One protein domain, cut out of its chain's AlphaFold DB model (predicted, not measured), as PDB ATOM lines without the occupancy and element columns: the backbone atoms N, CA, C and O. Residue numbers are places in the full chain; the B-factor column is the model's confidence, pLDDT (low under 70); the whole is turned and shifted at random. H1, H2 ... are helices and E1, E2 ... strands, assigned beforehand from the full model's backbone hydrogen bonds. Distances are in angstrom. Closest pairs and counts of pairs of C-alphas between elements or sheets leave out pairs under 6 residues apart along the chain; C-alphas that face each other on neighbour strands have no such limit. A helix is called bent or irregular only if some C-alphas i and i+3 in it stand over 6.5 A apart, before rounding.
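This is residues 9 to 59 of the 171 residues of the protein "ULP_PROTEASE domain-containing protein" of Arachis hypogaea (UniProt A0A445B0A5). One long helix, H1, makes the long axis, and a small sheet of two short parallel strands, E1 and E2, packs beside the middle part of this helix, with the sheet's other face bare. Two links join the helix to the strands, residues 13 to 22 at one end and residues 44 to 54 at the other, and the whole makes a rod. The printed part has 51 residues, with one named helix and two named strands in the order E1, H1, E2 along the chain; the class is mixed, helices and strands. It is only just loose, close to compact, with a radius of gyration of the C-alphas of 12.2 A, and the C-alphas span 38 by 19 by 12 A.

The sheet has two strands, E1, residues 9 to 12, and E2, residues 55 to 58, which are parallel neighbours with 25 degrees between their N-to-C directions. C-alphas 9 and 55 face each other at 4.5 A, and C-alphas 12 and 58 at 4.8 A. Across the pair, N 10 and O 55 are within hydrogen-bond range at 2.8 A, and N 57 and O 10 at 2.9 A. H1, residues 23 to 43, comes closest to E1 at the C-alphas of Val 10 and Gly 33, 6.2 A apart. The closest C-alphas of H1 and E2 are those of Ala 30 and Ile 56, 6.8 A apart. The pairs of C-alphas within 10 A between H1 and the sheet are made by its residues 26 to 37, with 14 pairs to E1 and 10 to E2. E1, H1 and E2 form a strand-helix-strand unit, two parallel neighbour strands with a helix between them along the chain, and its crossover is right-handed. In H1 every O i to N i+4 pair is within hydrogen-bond range.

E1, Gly 9 to Val 12, begins at C-alpha 9 at (127.277, 145.671, 145.422) and measures 9.8 A from first to last C-alpha. E2, Ser 55 to Tyr 58, measures 10.3 A and ends at C-alpha 58 at (126.233, 136.005, 149.438). H1, Asp 23 to Ala 43, measures 30.1 A, from C-alpha 23 at (124.344, 129.253, 137.558) to C-alpha 43 at (116.554, 157.679, 143.475), and it is not bent.

The two C-alphas farthest apart are those of Tyr 18 and Pro 45, at 38.5 A, while the first and last printed C-alphas, of Gly 9 and Ala 59, are 11.9 A apart. The link from E1 to H1, with 10 residues, is short, and the link from H1 to E2, with 11 residues, is long. The printed part has no cut. The mean pLDDT of the printed part is 89.7, and no printed residue is under 70.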
ATOM      1  N   GLY A   9     127.547 147.099 145.371       86.94
ATOM      2  CA  GLY A   9     127.277 145.671 145.422       86.94
ATOM      3  C   GLY A   9     125.864 145.366 145.888       86.94
ATOM      4  O   GLY A   9     125.222 146.178 146.554       86.94
ATOM      5  N   VAL A  10     125.393 144.178 145.533       89.06
ATOM      6  CA  VAL A  10     124.172 143.582 146.065       89.06
ATOM      7  C   VAL A  10     124.573 142.400 146.923       89.06
ATOM      8  O   VAL A  10     125.329 141.530 146.491       89.06
ATOM      9  N   LEU A  11     124.056 142.380 148.144       88.62
ATOM     10  CA  LEU A  11     124.223 141.263 149.050       88.62
ATOM     11  C   LEU A  11     122.944 140.428 149.071       88.62
ATOM     12  O   LEU A  11     121.863 140.946 149.346       88.62
ATOM     13  N   VAL A  12     123.084 139.136 148.808       90.06
ATOM     14  CA  VAL A  12     122.012 138.151 148.912       90.06
ATOM     15  C   VAL A  12     122.046 137.532 150.304       90.06
ATOM     16  O   VAL A  12     123.079 137.024 150.742       90.06
ATOM     17  N   ILE A  13     120.907 137.566 150.989       89.12
ATOM     18  CA  ILE A  13     120.698 136.979 152.314       89.12
ATOM     19  C   ILE A  13     119.704 135.838 152.137       89.12
ATOM     20  O   ILE A  13     118.583 136.071 151.682       89.12
ATOM     21  N   ASP A  14     120.118 134.620 152.471       90.75
ATOM     22  CA  ASP A  14     119.281 133.433 152.321       90.75
ATOM     23  C   ASP A  14     119.605 132.417 153.421       90.75
ATOM     24  O   ASP A  14     120.628 131.740 153.373       90.75
ATOM     25  N   SER A  15     118.740 132.334 154.431       91.00
ATOM     26  CA  SER A  15     118.864 131.385 155.542       91.00
ATOM     27  C   SER A  15     118.406 129.968 155.184       91.00
ATOM     28  O   SER A  15     118.634 129.048 155.965       91.00
ATOM     29  N   LEU A  16     117.762 129.769 154.029       90.88
ATOM     30  CA  LEU A  16     117.268 128.466 153.564       90.88
ATOM     31  C   LEU A  16     118.279 127.720 152.684       90.88
ATOM     32  O   LEU A  16     118.049 126.572 152.302       90.88
ATOM     33  N   LYS A  17     119.379 128.375 152.316       81.19
ATOM     34  CA  LYS A  17     120.322 127.867 151.327       81.19
ATOM     35  C   LYS A  17     121.340 126.913 151.949       81.19
ATOM     36  O   LYS A  17     122.120 127.303 152.810       81.19
ATOM     37  N   TYR A  18     121.354 125.681 151.447       70.19
ATOM     38  CA  TYR A  18     122.229 124.587 151.889       70.19
ATOM     39  C   TYR A  18     123.500 124.437 151.033       70.19
ATOM     40  O   TYR A  18     124.489 123.870 151.485       70.19
ATOM     41  N   GLU A  19     123.487 124.962 149.807       82.31
ATOM     42  CA  GLU A  19     124.526 124.738 148.796       82.31
ATOM     43  C   GLU A  19     124.992 126.038 148.140       82.31
ATOM     44  O   GLU A  19     124.366 127.096 148.264       82.31
ATOM     45  N   GLU A  20     126.098 125.970 147.400       85.81
ATOM     46  CA  GLU A  20     126.528 127.059 146.525       85.81
ATOM     47  C   GLU A  20     125.424 127.422 145.508       85.81
ATOM     48  O   GLU A  20     124.665 126.564 145.062       85.81
ATOM     49  N   PRO A  21     125.272 128.709 145.144       88.88
ATOM     50  CA  PRO A  21     124.234 129.115 144.208       88.88
ATOM     51  C   PRO A  21     124.520 128.538 142.820       88.88
ATOM     52  O   PRO A  21     125.632 128.697 142.301       88.88
ATOM     53  N   THR A  22     123.499 127.929 142.212       92.62
ATOM     54  CA  THR A  22     123.559 127.430 140.832       92.62
ATOM     55  C   THR A  22     123.754 128.573 139.837       92.62
ATOM     56  O   THR A  22     123.499 129.743 140.146       92.62
ATOM     57  N   ASP A  23     124.159 128.253 138.611       94.50
ATOM     58  CA  ASP A  23     124.344 129.253 137.558       94.50
ATOM     59  C   ASP A  23     123.043 129.990 137.210       94.50
ATOM     60  O   ASP A  23     123.057 131.194 136.945       94.50
ATOM     61  N   GLU A  24     121.897 129.309 137.245       94.81
ATOM     62  CA  GLU A  24     120.579 129.921 137.050       94.81
ATOM     63  C   GLU A  24     120.282 130.926 138.157       94.81
ATOM     64  O   GLU A  24     119.838 132.043 137.877       94.81
ATOM     65  N   ARG A  25     120.576 130.561 139.412       93.38
ATOM     66  CA  ARG A  25     120.404 131.463 140.548       93.38
ATOM     67  C   ARG A  25     121.311 132.684 140.419       93.38
ATOM     68  O   ARG A  25     120.835 133.804 140.581       93.38
ATOM     69  N   ARG A  26     122.578 132.493 140.041       93.06
ATOM     70  CA  ARG A  26     123.534 133.589 139.808       93.06
ATOM     71  C   ARG A  26     123.065 134.531 138.696       93.06
ATOM     72  O   ARG A  26     123.168 135.746 138.849       93.06
ATOM     73  N   LYS A  27     122.505 134.002 137.602       94.94
ATOM     74  CA  LYS A  27     121.910 134.812 136.520       94.94
ATOM     75  C   LYS A  27     120.711 135.625 137.011       94.94
ATOM     76  O   LYS A  27     120.595 136.799 136.660       94.94
ATOM     77  N   LEU A  28     119.843 135.024 137.825       95.25
ATOM     78  CA  LEU A  28     118.698 135.712 138.422       95.25
ATOM     79  C   LEU A  28     119.146 136.841 139.359       95.25
ATOM     80  O   LEU A  28     118.639 137.956 139.250       95.25
ATOM     81  N   ASP A  29     120.115 136.576 140.235       94.25
ATOM     82  CA  ASP A  29     120.641 137.574 141.170       94.25
ATOM     83  C   ASP A  29     121.356 138.719 140.425       94.25
ATOM     84  O   ASP A  29     121.184 139.886 140.772       94.25
ATOM     85  N   ALA A  30     122.079 138.422 139.338       93.94
ATOM     86  CA  ALA A  30     122.673 139.440 138.470       93.94
ATOM     87  C   ALA A  30     121.608 140.321 137.790       93.94
ATOM     88  O   ALA A  30     121.760 141.543 137.719       93.94
ATOM     89  N   TYR A  31     120.510 139.720 137.322       95.00
ATOM     90  CA  TYR A  31     119.380 140.463 136.765       95.00
ATOM     91  C   TYR A  31     118.708 141.354 137.819       95.00
ATOM     92  O   TYR A  31     118.489 142.541 137.571       95.00
ATOM     93  N   ALA A  32     118.446 140.822 139.015       95.31
ATOM     94  CA  ALA A  32     117.924 141.599 140.135       95.31
ATOM     95  C   ALA A  32     118.862 142.762 140.498       95.31
ATOM     96  O   ALA A  32     118.400 143.877 140.734       95.31
ATOM     97  N   GLY A  33     120.178 142.536 140.455       93.06
ATOM     98  CA  GLY A  33     121.173 143.578 140.677       93.06
ATOM     99  C   GLY A  33     121.083 144.729 139.679       93.06
ATOM    100  O   GLY A  33     121.168 145.886 140.087       93.06
ATOM    101  N   ARG A  34     120.819 144.448 138.397       93.88
ATOM    102  CA  ARG A  34     120.576 145.496 137.390       93.88
ATOM    103  C   ARG A  34     119.315 146.306 137.681       93.88
ATOM    104  O   ARG A  34     119.354 147.526 137.603       93.88
ATOM    105  N   LEU A  35     118.229 145.652 138.092       94.31
ATOM    106  CA  LEU A  35     117.001 146.361 138.472       94.31
ATOM    107  C   LEU A  35     117.215 147.272 139.691       94.31
ATOM    108  O   LEU A  35     116.724 148.400 139.716       94.31
ATOM    109  N   ILE A  36     117.968 146.807 140.692       92.69
ATOM    110  CA  ILE A  36     118.322 147.611 141.870       92.69
ATOM    111  C   ILE A  36     119.198 148.801 141.468       92.69
ATOM    112  O   ILE A  36     118.994 149.907 141.963       92.69
ATOM    113  N   GLU A  37     120.148 148.598 140.557       91.12
ATOM    114  CA  GLU A  37     120.987 149.658 139.998       91.12
ATOM    115  C   GLU A  37     120.154 150.723 139.258       91.12
ATOM    116  O   GLU A  37     120.339 151.918 139.504       91.12
ATOM    117  N   ASP A  38     119.176 150.315 138.446       91.25
ATOM    118  CA  ASP A  38     118.234 151.229 137.786       91.25
ATOM    119  C   ASP A  38     117.420 152.037 138.810       91.25
ATOM    120  O   ASP A  38     117.287 153.261 138.699       91.25
ATOM    121  N   MET A  39     116.910 151.378 139.857       93.19
ATOM    122  CA  MET A  39     116.201 152.040 140.957       93.19
ATOM    123  C   MET A  39     117.102 153.029 141.702       93.19
ATOM    124  O   MET A  39     116.676 154.148 141.998       93.19
ATOM    125  N   ALA A  40     118.356 152.656 141.967       90.25
ATOM    126  CA  ALA A  40     119.335 153.521 142.612       90.25
ATOM    127  C   ALA A  40     119.647 154.746 141.748       90.25
ATOM    128  O   ALA A  40     119.725 155.852 142.276       90.25
ATOM    129  N   LYS A  41     119.745 154.591 140.422       87.94
ATOM    130  CA  LYS A  41     119.936 155.715 139.499       87.94
ATOM    131  C   LYS A  41     118.763 156.690 139.505       87.94
ATOM    132  O   LYS A  41     118.981 157.899 139.444       87.94
ATOM    133  N   MET A  42     117.535 156.177 139.585       90.12
ATOM    134  CA  MET A  42     116.340 157.017 139.693       90.12
ATOM    135  C   MET A  42     116.277 157.764 141.029       90.12
ATOM    136  O   MET A  42     115.918 158.938 141.054       90.12
ATOM    137  N   ALA A  43     116.621 157.098 142.134       91.56
ATOM    138  CA  ALA A  43     116.554 157.679 143.475       91.56
ATOM    139  C   ALA A  43     117.736 158.612 143.795       91.56
ATOM    140  O   ALA A  43     117.585 159.569 144.552       91.56
ATOM    141  N   ILE A  44     118.914 158.340 143.228       89.75
ATOM    142  CA  ILE A  44     120.174 159.031 143.506       89.75
ATOM    143  C   ILE A  44     120.746 159.535 142.168       89.75
ATOM    144  O   ILE A  44     121.446 158.795 141.473       89.75
ATOM    145  N   PRO A  45     120.513 160.808 141.792       86.00
ATOM    146  CA  PRO A  45     120.909 161.333 140.480       86.00
ATOM    147  C   PRO A  45     122.409 161.195 140.166       86.00
ATOM    148  O   PRO A  45     122.792 160.973 139.014       86.00
ATOM    149  N   THR A  46     123.259 161.277 141.193       89.38
ATOM    150  CA  THR A  46     124.723 161.143 141.100       89.38
ATOM    151  C   THR A  46     125.209 159.695 141.046       89.38
ATOM    152  O   THR A  46     126.402 159.463 140.846       89.38
ATOM    153  N   TYR A  47     124.323 158.705 141.189       86.88
ATOM    154  CA  TYR A  47     124.696 157.303 141.074       86.88
ATOM    155  C   TYR A  47     125.216 157.027 139.658       86.88
ATOM    156  O   TYR A  47     124.534 157.272 138.660       86.88
ATOM    157  N   GLY A  48     126.460 156.566 139.548       86.44
ATOM    158  CA  GLY A  48     127.047 156.158 138.273       86.44
ATOM    159  C   GLY A  48     126.704 154.704 137.971       86.44
ATOM    160  O   GLY A  48     126.905 153.855 138.836       86.44
ATOM    161  N   HIS A  49     126.246 154.411 136.761       85.62
ATOM    162  CA  HIS A  49     125.990 153.036 136.342       85.62
ATOM    163  C   HIS A  49     127.304 152.246 136.251       85.62
ATOM    164  O   HIS A  49     128.336 152.783 135.843       85.62
ATOM    165  N   THR A  50     127.281 150.979 136.638       87.75
ATOM    166  CA  THR A  50     128.394 150.046 136.470       87.75
ATOM    167  C   THR A  50     128.375 149.438 135.067       87.75
ATOM    168  O   THR A  50     127.317 149.148 134.501       87.75
ATOM    169  N   THR A  51     129.553 149.206 134.486       87.19
ATOM    170  CA  THR A  51     129.667 148.594 133.151       87.19
ATOM    171  C   THR A  51     129.136 147.159 133.159       87.19
ATOM    172  O   THR A  51     128.276 146.801 132.358       87.19
ATOM    173  N   ASN A  52     129.568 146.358 134.137       86.56
ATOM    174  CA  ASN A  52     129.299 144.917 134.187       86.56
ATOM    175  C   ASN A  52     128.163 144.522 135.144       86.56
ATOM    176  O   ASN A  52     127.779 143.358 135.178       86.56
ATOM    177  N   GLY A  53     127.583 145.483 135.860       87.12
ATOM    178  CA  GLY A  53     126.592 145.239 136.904       87.12
ATOM    179  C   GLY A  53     127.214 145.388 138.284       87.12
ATOM    180  O   GLY A  53     128.447 145.361 138.409       87.12
ATOM    181  N   PRO A  54     126.385 145.575 139.321       91.19
ATOM    182  CA  PRO A  54     126.876 145.555 140.686       91.19
ATOM    183  C   PRO A  54     127.440 144.168 141.005       91.19
ATOM    184  O   PRO A  54     126.930 143.148 140.535       91.19
ATOM    185  N   SER A  55     128.484 144.118 141.829       90.75
ATOM    186  CA  SER A  55     129.008 142.843 142.322       90.75
ATOM    187  C   SER A  55     127.959 142.151 143.192       90.75
ATOM    188  O   SER A  55     127.400 142.788 144.085       90.75
ATOM    189  N   ILE A  56     127.723 140.858 142.974       90.62
ATOM    190  CA  ILE A  56     126.825 140.053 143.810       90.62
ATOM    191  C   ILE A  56     127.659 139.291 144.842       90.62
ATOM    192  O   ILE A  56     128.596 138.583 144.476       90.62
ATOM    193  N   ALA A  57     127.308 139.418 146.117       88.38
ATOM    194  CA  ALA A  57     127.895 138.652 147.212       88.38
ATOM    195  C   ALA A  57     126.800 137.909 147.986       88.38
ATOM    196  O   ALA A  57     125.666 138.375 148.058       88.38
ATOM    197  N   TYR A  58     127.143 136.773 148.588       87.12
ATOM    198  CA  TYR A  58     126.233 136.005 149.438       87.12
ATOM    199  C   TYR A  58     126.658 136.164 150.895       87.12
ATOM    200  O   TYR A  58     127.829 135.979 151.232       87.12
ATOM    201  N   ALA A  59     125.716 136.550 151.746       85.06
ATOM    202  CA  ALA A  59     125.959 136.720 153.166       85.06
ATOM    203  C   ALA A  59     126.210 135.369 153.846       85.06
ATOM    204  O   ALA A  59     125.541 134.380 153.554       85.06
TER     205      ALA A  59